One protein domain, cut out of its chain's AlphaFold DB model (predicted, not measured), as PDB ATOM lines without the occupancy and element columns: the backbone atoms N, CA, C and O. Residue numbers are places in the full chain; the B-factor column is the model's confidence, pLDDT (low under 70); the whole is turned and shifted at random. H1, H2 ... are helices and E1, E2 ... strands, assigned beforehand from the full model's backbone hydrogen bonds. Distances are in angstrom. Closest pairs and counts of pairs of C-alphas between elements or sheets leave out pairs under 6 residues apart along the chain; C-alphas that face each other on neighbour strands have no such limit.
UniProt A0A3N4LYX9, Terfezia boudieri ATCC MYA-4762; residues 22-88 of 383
ATOM      1  N   PHE A  22     -23.316  29.938  48.259       50.97
ATOM      2  CA  PHE A  22     -23.326  28.489  48.035       50.97
ATOM      3  C   PHE A  22     -24.240  28.175  46.853       50.97
ATOM      4  O   PHE A  22     -25.306  27.584  47.002       50.97
ATOM      5  N   GLY A  23     -23.827  28.638  45.672       47.72
ATOM      6  CA  GLY A  23     -24.478  28.283  44.418       47.72
ATOM      7  C   GLY A  23     -24.599  26.763  44.292       47.72
ATOM      8  O   GLY A  23     -23.705  26.018  44.702       47.72
ATOM      9  N   ALA A  24     -25.712  26.318  43.710       56.16
ATOM     10  CA  ALA A  24     -26.150  24.927  43.563       56.16
ATOM     11  C   ALA A  24     -25.118  23.941  42.963       56.16
ATOM     12  O   ALA A  24     -25.360  22.740  42.955       56.16
ATOM     13  N   ALA A  25     -23.968  24.421  42.487       55.38
ATOM     14  CA  ALA A  25     -22.904  23.619  41.894       55.38
ATOM     15  C   ALA A  25     -21.941  22.968  42.914       55.38
ATOM     16  O   ALA A  25     -21.251  22.017  42.564       55.38
ATOM     17  N   ALA A  26     -21.872  23.439  44.167       53.41
ATOM     18  CA  ALA A  26     -20.898  22.919  45.143       53.41
ATOM     19  C   ALA A  26     -21.394  21.712  45.971       53.41
ATOM     20  O   ALA A  26     -20.590  21.062  46.638       53.41
ATOM     21  N   SER A  27     -22.696  21.391  45.954       55.75
ATOM     22  CA  SER A  27     -23.267  20.327  46.802       55.75
ATOM     23  C   SER A  27     -23.374  18.956  46.126       55.75
ATOM     24  O   SER A  27     -23.561  17.957  46.820       55.75
ATOM     25  N   SER A  28     -23.224  18.875  44.801       60.78
ATOM     26  CA  SER A  28     -23.395  17.618  44.061       60.78
ATOM     27  C   SER A  28     -22.317  16.586  44.416       60.78
ATOM     28  O   SER A  28     -22.630  15.421  44.631       60.78
ATOM     29  N   ASN A  29     -21.067  17.027  44.597       63.75
ATOM     30  CA  ASN A  29     -19.929  16.115  44.773       63.75
ATOM     31  C   ASN A  29     -19.832  15.503  46.183       63.75
ATOM     32  O   ASN A  29     -19.342  14.388  46.341       63.75
ATOM     33  N   ALA A  30     -20.305  16.195  47.227       64.56
ATOM     34  CA  ALA A  30     -20.255  15.664  48.595       64.56
ATOM     35  C   ALA A  30     -21.274  14.529  48.817       64.56
ATOM     36  O   ALA A  30     -21.031  13.614  49.603       64.56
ATOM     37  N   LEU A  31     -22.402  14.562  48.098       65.00
ATOM     38  CA  LEU A  31     -23.473  13.570  48.211       65.00
ATOM     39  C   LEU A  31     -23.166  12.253  47.489       65.00
ATOM     40  O   LEU A  31     -23.710  11.218  47.878       65.00
ATOM     41  N   ASP A  32     -22.280  12.260  46.493       67.94
ATOM     42  CA  ASP A  32     -21.903  11.042  45.763       67.94
ATOM     43  C   ASP A  32     -21.073  10.058  46.599       67.94
ATOM     44  O   ASP A  32     -20.975   8.881  46.255       67.94
ATOM     45  N   THR A  33     -20.547  10.493  47.748       74.81
ATOM     46  CA  THR A  33     -19.788   9.616  48.656       74.81
ATOM     47  C   THR A  33     -20.700   8.657  49.434       74.81
ATOM     48  O   THR A  33     -20.264   7.587  49.860       74.81
ATOM     49  N   ILE A  34     -21.983   8.995  49.615       78.81
ATOM     50  CA  ILE A  34     -22.932   8.133  50.328       78.81
ATOM     51  C   ILE A  34     -23.567   7.175  49.322       78.81
ATOM     52  O   ILE A  34     -24.616   7.438  48.729       78.81
ATOM     53  N   ASN A  35     -22.905   6.038  49.119       83.88
ATOM     54  CA  ASN A  35     -23.413   4.996  48.244       83.88
ATOM     55  C   ASN A  35     -24.500   4.181  48.966       83.88
ATOM     56  O   ASN A  35     -24.214   3.318  49.796       83.88
ATOM     57  N   PHE A  36     -25.767   4.474  48.676       88.50
ATOM     58  CA  PHE A  36     -26.888   3.658  49.136       88.50
ATOM     59  C   PHE A  36     -26.950   2.385  48.288       88.50
ATOM     60  O   PHE A  36     -27.056   2.469  47.072       88.50
ATOM     61  N   SER A  37     -26.914   1.204  48.904       95.06
ATOM     62  CA  SER A  37     -27.071  -0.068  48.179       95.06
ATOM     63  C   SER A  37     -28.539  -0.439  47.950       95.06
ATOM     64  O   SER A  37     -28.879  -1.134  46.993       95.06
ATOM     65  N   SER A  38     -29.433   0.032  48.822       96.31
ATOM     66  CA  SER A  38     -30.859  -0.273  48.763       96.31
ATOM     67  C   SER A  38     -31.710   0.842  49.367       96.31
ATOM     68  O   SER A  38     -31.268   1.573  50.253       96.31
ATOM     69  N   ILE A  39     -32.939   0.979  48.867       96.06
ATOM     70  CA  ILE A  39     -33.919   1.989  49.283       96.06
ATOM     71  C   ILE A  39     -35.236   1.263  49.600       96.06
ATOM     72  O   ILE A  39     -35.588   0.281  48.946       96.06
ATOM     73  N   LYS A  40     -35.976   1.712  50.622       96.44
ATOM     74  CA  LYS A  40     -37.314   1.182  50.941       96.44
ATOM     75  C   LYS A  40     -38.373   1.923  50.124       96.44
ATOM     76  O   LYS A  40     -38.511   3.135  50.257       96.44
ATOM     77  N   CYS A  41     -39.135   1.207  49.297       97.38
ATOM     78  CA  CYS A  41     -40.250   1.790  48.548       97.38
ATOM     79  C   CYS A  41     -41.390   2.159  49.500       97.38
ATOM     80  O   CYS A  41     -41.764   1.357  50.348       97.38
ATOM     81  N   HIS A  42     -41.984   3.335  49.337       96.06
ATOM     82  CA  HIS A  42     -43.103   3.772  50.169       96.06
ATOM     83  C   HIS A  42     -44.430   3.078  49.854       96.06
ATOM     84  O   HIS A  42     -45.203   2.808  50.764       96.06
ATOM     85  N   VAL A  43     -44.675   2.744  48.585       96.38
ATOM     86  CA  VAL A  43     -45.941   2.132  48.150       96.38
ATOM     87  C   VAL A  43     -45.986   0.655  48.537       96.38
ATOM     88  O   VAL A  43     -46.854   0.233  49.288       96.38
ATOM     89  N   CYS A  44     -45.017  -0.145  48.079       97.44
ATOM     90  CA  CYS A  44     -45.008  -1.584  48.356       97.44
ATOM     91  C   CYS A  44     -44.266  -1.970  49.645       97.44
ATOM     92  O   CYS A  44     -44.223  -3.149  49.983       97.44
ATOM     93  N   SER A  45     -43.639  -1.018  50.347       96.81
ATOM     94  CA  SER A  45     -42.836  -1.247  51.563       96.81
ATOM     95  C   SER A  45     -41.651  -2.219  51.423       96.81
ATOM     96  O   SER A  45     -40.978  -2.499  52.417       96.81
ATOM     97  N   ARG A  46     -41.344  -2.703  50.211       97.94
ATOM     98  CA  ARG A  46     -40.212  -3.599  49.935       97.94
ATOM     99  C   ARG A  46     -38.912  -2.804  49.824       97.94
ATOM    100  O   ARG A  46     -38.894  -1.712  49.252       97.94
ATOM    101  N   ILE A  47     -37.832  -3.366  50.358       97.00
ATOM    102  CA  ILE A  47     -36.469  -2.866  50.151       97.00
ATOM    103  C   ILE A  47     -36.014  -3.364  48.781       97.00
ATOM    104  O   ILE A  47     -36.091  -4.559  48.505       97.00
ATOM    105  N   ARG A  48     -35.591  -2.450  47.913       97.88
ATOM    106  CA  ARG A  48     -35.141  -2.759  46.554       97.88
ATOM    107  C   ARG A  48     -33.774  -2.127  46.288       97.88
ATOM    108  O   ARG A  48     -33.447  -1.123  46.928       97.88
ATOM    109  N   PRO A  49     -32.972  -2.694  45.371       97.62
ATOM    110  CA  PRO A  49     -31.720  -2.070  44.961       97.62
ATOM    111  C   PRO A  49     -31.989  -0.717  44.293       97.62
ATOM    112  O   PRO A  49     -33.088  -0.468  43.788       97.62
ATOM    113  N   VAL A  50     -30.981   0.156  44.289       96.88
ATOM    114  CA  VAL A  50     -31.077   1.517  43.729       96.88
ATOM    115  C   VAL A  50     -31.510   1.522  42.260       96.88
ATOM    116  O   VAL A  50     -32.294   2.382  41.866       96.88
ATOM    117  N   ASP A  51     -31.130   0.506  41.485       96.94
ATOM    118  CA  ASP A  51     -31.490   0.373  40.066       96.94
ATOM    119  C   ASP A  51     -33.004   0.230  39.823       96.94
ATOM    120  O   ASP A  51     -33.516   0.560  38.747       96.94
ATOM    121  N   CYS A  52     -33.760  -0.205  40.838       97.50
ATOM    122  CA  CYS A  52     -35.222  -0.262  40.795       97.50
ATOM    123  C   CYS A  52     -35.898   1.110  40.973       97.50
ATOM    124  O   CYS A  52     -37.128   1.174  40.973       97.50
ATOM    125  N   TYR A  53     -35.144   2.196  41.143       97.12
ATOM    126  CA  TYR A  53     -35.651   3.558  41.319       97.12
ATOM    127  C   TYR A  53     -35.198   4.447  40.157       97.12
ATOM    128  O   TYR A  53     -34.212   4.163  39.479       97.12
ATOM    129  N   SER A  54     -35.943   5.516  39.865       95.81
ATOM    130  CA  SER A  54     -35.480   6.519  38.898       95.81
ATOM    131  C   SER A  54     -34.402   7.402  39.530       95.81
ATOM    132  O   SER A  54     -34.450   7.664  40.731       95.81
ATOM    133  N   ASN A  55     -33.470   7.929  38.731       94.88
ATOM    134  CA  ASN A  55     -32.398   8.806  39.230       94.88
ATOM    135  C   ASN A  55     -32.941   9.989  40.047       94.88
ATOM    136  O   ASN A  55     -32.364  10.360  41.066       94.88
ATOM    137  N   ARG A  56     -34.108  10.527  39.663       93.75
ATOM    138  CA  ARG A  56     -34.800  11.584  40.415       93.75
ATOM    139  C   ARG A  56     -35.248  11.117  41.804       93.75
ATOM    140  O   ARG A  56     -35.081  11.858  42.765       93.75
ATOM    141  N   GLN A  57     -35.797   9.905  41.918       95.00
ATOM    142  CA  GLN A  57     -36.196   9.315  43.203       95.00
ATOM    143  C   GLN A  57     -34.978   8.994  44.079       95.00
ATOM    144  O   GLN A  57     -35.013   9.233  45.283       95.00
ATOM    145  N   VAL A  58     -33.883   8.518  43.478       94.44
ATOM    146  CA  VAL A  58     -32.612   8.273  44.178       94.44
ATOM    147  C   VAL A  58     -32.038   9.581  44.722       94.44
ATOM    148  O   VAL A  58     -31.725   9.655  45.906       94.44
ATOM    149  N   LEU A  59     -31.966  10.635  43.903       90.94
ATOM    150  CA  LEU A  59     -31.486  11.953  44.322       90.94
ATOM    151  C   LEU A  59     -32.366  12.553  45.426       90.94
ATOM    152  O   LEU A  59     -31.859  13.059  46.425       90.94
ATOM    153  N   LYS A  60     -33.691  12.431  45.287       90.31
ATOM    154  CA  LYS A  60     -34.655  12.846  46.310       90.31
ATOM    155  C   LYS A  60     -34.425  12.102  47.631       90.31
ATOM    156  O   LYS A  60     -34.390  12.728  48.688       90.31
ATOM    157  N   HIS A  61     -34.185  10.791  47.574       91.75
ATOM    158  CA  HIS A  61     -33.852   9.999  48.754       91.75
ATOM    159  C   HIS A  61     -32.525  10.439  49.390       91.75
ATOM    160  O   HIS A  61     -32.485  10.660  50.599       91.75
ATOM    161  N   ARG A  62     -31.468  10.650  48.593       89.06
ATOM    162  CA  ARG A  62     -30.165  11.151  49.070       89.06
ATOM    163  C   ARG A  62     -30.314  12.479  49.818       89.06
ATOM    164  O   ARG A  62     -29.853  12.596  50.952       89.06
ATOM    165  N   ASN A  63     -31.047  13.425  49.234       86.19
ATOM    166  CA  ASN A  63     -31.315  14.734  49.836       86.19
ATOM    167  C   ASN A  63     -32.158  14.635  51.117       86.19
ATOM    168  O   ASN A  63     -32.021  15.468  52.011       86.19
ATOM    169  N   SER A  64     -33.013  13.610  51.227       86.38
ATOM    170  CA  SER A  64     -33.825  13.379  52.427       86.38
ATOM    171  C   SER A  64     -33.027  12.821  53.610       86.38
ATOM    172  O   SER A  64     -33.360  13.091  54.765       86.38
ATOM    173  N   VAL A  65     -31.970  12.048  53.330       84.94
ATOM    174  CA  VAL A  65     -31.109  11.435  54.350       84.94
ATOM    175  C   VAL A  65     -30.050  12.420  54.838       84.94
ATOM    176  O   VAL A  65     -29.776  12.475  56.036       84.94
ATOM    177  N   TYR A  66     -29.469  13.211  53.933       76.62
ATOM    178  CA  TYR A  66     -28.404  14.156  54.252       76.62
ATOM    179  C   TYR A  66     -28.812  15.578  53.862       76.62
ATOM    180  O   TYR A  66     -28.598  16.019  52.736       76.62
ATOM    181  N   ASN A  67     -29.389  16.309  54.816       80.25
ATOM    182  CA  ASN A  67     -29.581  17.748  54.688       80.25
ATOM    183  C   ASN A  67     -28.710  18.473  55.730       80.25
ATOM    184  O   ASN A  67     -29.098  18.526  56.901       80.25
ATOM    185  N   PRO A  68     -27.547  19.033  55.338       74.38
ATOM    186  CA  PRO A  68     -26.625  19.687  56.269       74.38
ATOM    187  C   PRO A  68     -27.202  20.973  56.881       74.38
ATOM    188  O   PRO A  68     -26.701  21.443  57.898       74.38
ATOM    189  N   TYR A  69     -28.265  21.530  56.295       78.31
ATOM    190  CA  TYR A  69     -28.887  22.776  56.743       78.31
ATOM    191  C   TYR A  69     -29.988  22.569  57.795       78.31
ATOM    192  O   TYR A  69     -30.483  23.549  58.347       78.31
ATOM    193  N   ILE A  70     -30.372  21.322  58.102       75.62
ATOM    194  CA  ILE A  70     -31.378  21.006  59.131       75.62
ATOM    195  C   ILE A  70     -30.698  20.254  60.289       75.62
ATOM    196  O   ILE A  70     -30.648  19.016  60.280       75.62
ATOM    197  N   PRO A  71     -30.178  20.969  61.308       63.97
ATOM    198  CA  PRO A  71     -29.624  20.345  62.506       63.97
ATOM    199  C   PRO A  71     -30.746  19.601  63.247       63.97
ATOM    200  O   PRO A  71     -31.659  20.210  63.795       63.97
ATOM    201  N   GLY A  72     -30.717  18.267  63.203       66.62
ATOM    202  CA  GLY A  72     -31.807  17.399  63.679       66.62
ATOM    203  C   GLY A  72     -32.258  16.339  62.664       66.62
ATOM    204  O   GLY A  72     -32.967  15.402  63.028       66.62
ATOM    205  N   GLY A  73     -31.788  16.431  61.415       57.12
ATOM    206  CA  GLY A  73     -31.552  15.255  60.572       57.12
ATOM    207  C   GLY A  73     -32.770  14.571  59.955       57.12
ATOM    208  O   GLY A  73     -32.672  13.402  59.592       57.12
ATOM    209  N   ARG A  74     -33.915  15.245  59.807       56.97
ATOM    210  CA  ARG A  74     -34.997  14.749  58.938       56.97
ATOM    211  C   ARG A  74     -35.615  15.918  58.194       56.97
ATOM    212  O   ARG A  74     -36.386  16.675  58.779       56.97
ATOM    213  N   SER A  75     -35.293  16.062  56.907       65.06
ATOM    214  CA  SER A  75     -36.176  16.834  56.035       65.06
ATOM    215  C   SER A  75     -37.557  16.174  56.048       65.06
ATOM    216  O   SER A  75     -37.692  14.992  56.392       65.06
ATOM    217  N   VAL A  76     -38.592  16.938  55.696       69.94
ATOM    218  CA  VAL A  76     -39.940  16.408  55.444       69.94
ATOM    219  C   VAL A  76     -39.804  15.092  54.675       69.94
ATOM    220  O   VAL A  76     -39.024  15.026  53.724       69.94
ATOM    221  N   ARG A  77     -40.446  14.030  55.187       73.75
ATOM    222  CA  ARG A  77     -40.200  12.637  54.788       73.75
ATOM    223  C   ARG A  77     -40.490  12.456  53.305       73.75
ATOM    224  O   ARG A  77     -41.612  12.166  52.901       73.75
ATOM    225  N   ASP A  78     -39.449  12.617  52.516       83.88
ATOM    226  CA  ASP A  78     -39.505  12.460  51.086       83.88
ATOM    227  C   ASP A  78     -39.385  10.975  50.764       83.88
ATOM    228  O   ASP A  78     -38.323  10.355  50.774       83.88
ATOM    229  N   TYR A  79     -40.551  10.386  50.558       91.25
ATOM    230  CA  TYR A  79     -40.717   8.973  50.311       91.25
ATOM    231  C   TYR A  79     -40.361   8.617  48.863       91.25
ATOM    232  O   TYR A  79     -40.929   9.173  47.924       91.25
ATOM    233  N   ALA A  80     -39.445   7.662  48.684       95.06
ATOM    234  CA  ALA A  80     -39.076   7.146  47.369       95.06
ATOM    235  C   ALA A  80     -40.033   6.032  46.911       95.06
ATOM    236  O   ALA A  80     -40.376   5.126  47.678       95.06
ATOM    237  N   THR A  81     -40.431   6.059  45.640       96.94
ATOM    238  CA  THR A  81     -41.258   5.019  45.001       96.94
ATOM    239  C   THR A  81     -40.450   4.267  43.946       96.94
ATOM    240  O   THR A  81     -39.747   4.884  43.145       96.94
ATOM    241  N   CYS A  82     -40.506   2.931  43.945       97.38
ATOM    242  CA  CYS A  82     -39.817   2.130  42.926       97.38
ATOM    243  C   CYS A  82     -40.502   2.267  41.557       97.38
ATOM    244  O   CYS A  82     -41.664   2.673  41.487       97.38
ATOM    245  N   LYS A  83     -39.799   1.906  40.479       96.19
ATOM    246  CA  LYS A  83     -40.293   1.961  39.092       96.19
ATOM    247  C   LYS A  83     -41.617   1.209  38.928       96.19
ATOM    248  O   LYS A  83     -42.561   1.794  38.425       96.19
ATOM    249  N   ASP A  84     -41.729   0.010  39.500       96.00
ATOM    250  CA  ASP A  84     -42.962  -0.795  39.447       96.00
ATOM    251  C   ASP A  84     -44.162  -0.164  40.176       96.00
ATOM    252  O   ASP A  84     -45.305  -0.501  39.893       96.00
ATOM    253  N   CYS A  85     -43.916   0.692  41.173       96.31
ATOM    254  CA  CYS A  85     -44.976   1.336  41.957       96.31
ATOM    255  C   CYS A  85     -45.250   2.772  41.516       96.31
ATOM    256  O   CYS A  85     -46.216   3.381  41.970       96.31
ATOM    257  N   THR A  86     -44.366   3.345  40.708       94.94
ATOM    258  CA  THR A  86     -44.608   4.644  40.097       94.94
ATOM    259  C   THR A  86     -45.615   4.389  38.991       94.94
ATOM    260  O   THR A  86     -45.379   3.503  38.175       94.94
ATOM    261  N   ALA A  87     -46.743   5.105  39.001       89.19
ATOM    262  CA  ALA A  87     -47.759   4.953  37.965       89.19
ATOM    263  C   ALA A  87     -47.071   5.007  36.597       89.19
ATOM    264  O   ALA A  87     -46.350   5.971  36.310       89.19
ATOM    265  N   ALA A  88     -47.220   3.932  35.817       86.56
ATOM    266  CA  ALA A  88     -46.657   3.879  34.481       86.56
ATOM    267  C   ALA A  88     -47.156   5.107  33.719       86.56
ATOM    268  O   ALA A  88     -48.322   5.494  33.840       86.56
TER     269      ALA A  88
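Overview. This is residues 22 to 88 of the 383 residues of a protein of Terfezia boudieri ATCC MYA-4762 (UniProt A0A3N4LYX9). With little regular structure, this is mostly loops round one helix, H2, in the middle; a small two-strand hairpin, E1 and E2, lies to one side, and residues 66 to 88 loop out and fold back past H2. Residues 22 to 27 stick out before short H1. The 67 printed residues, mixed in class with 21 in named elements, run H1, E1, E2, H2, only just compact, close to loose (radius of gyration of the C-alphas 12.7 A), spanning 36 by 22 by 21 A.

Along the chain. Find C-alpha 28 at (-23.395, 17.618, 44.061), where H1, residues 28 to 31, begins. E1 is residues 38 to 40, 7.0 A; E2 is 47 to 49, 7.1 A. H2, residues 55 to 65, runs 15.4 A to (-31.109, 11.435, 54.350).

Arrangement. Look at hairpin E1 and E2, antiparallel at 146 degrees: N 39 and O 48 are 2.9 A apart. E1 and H2 are near each other. H1 and H2 are close but not clearly touching, closest C-alphas Leu 31 and Arg 62, 7.2 A. In H2 every O i to N i+4 pair is within hydrogen-bond range; H1 is too short for one.

Size, cuts and confidence. The printed part has no cut and no long link; pLDDT is under 70 at residues 22 to 32 and 71 to 76.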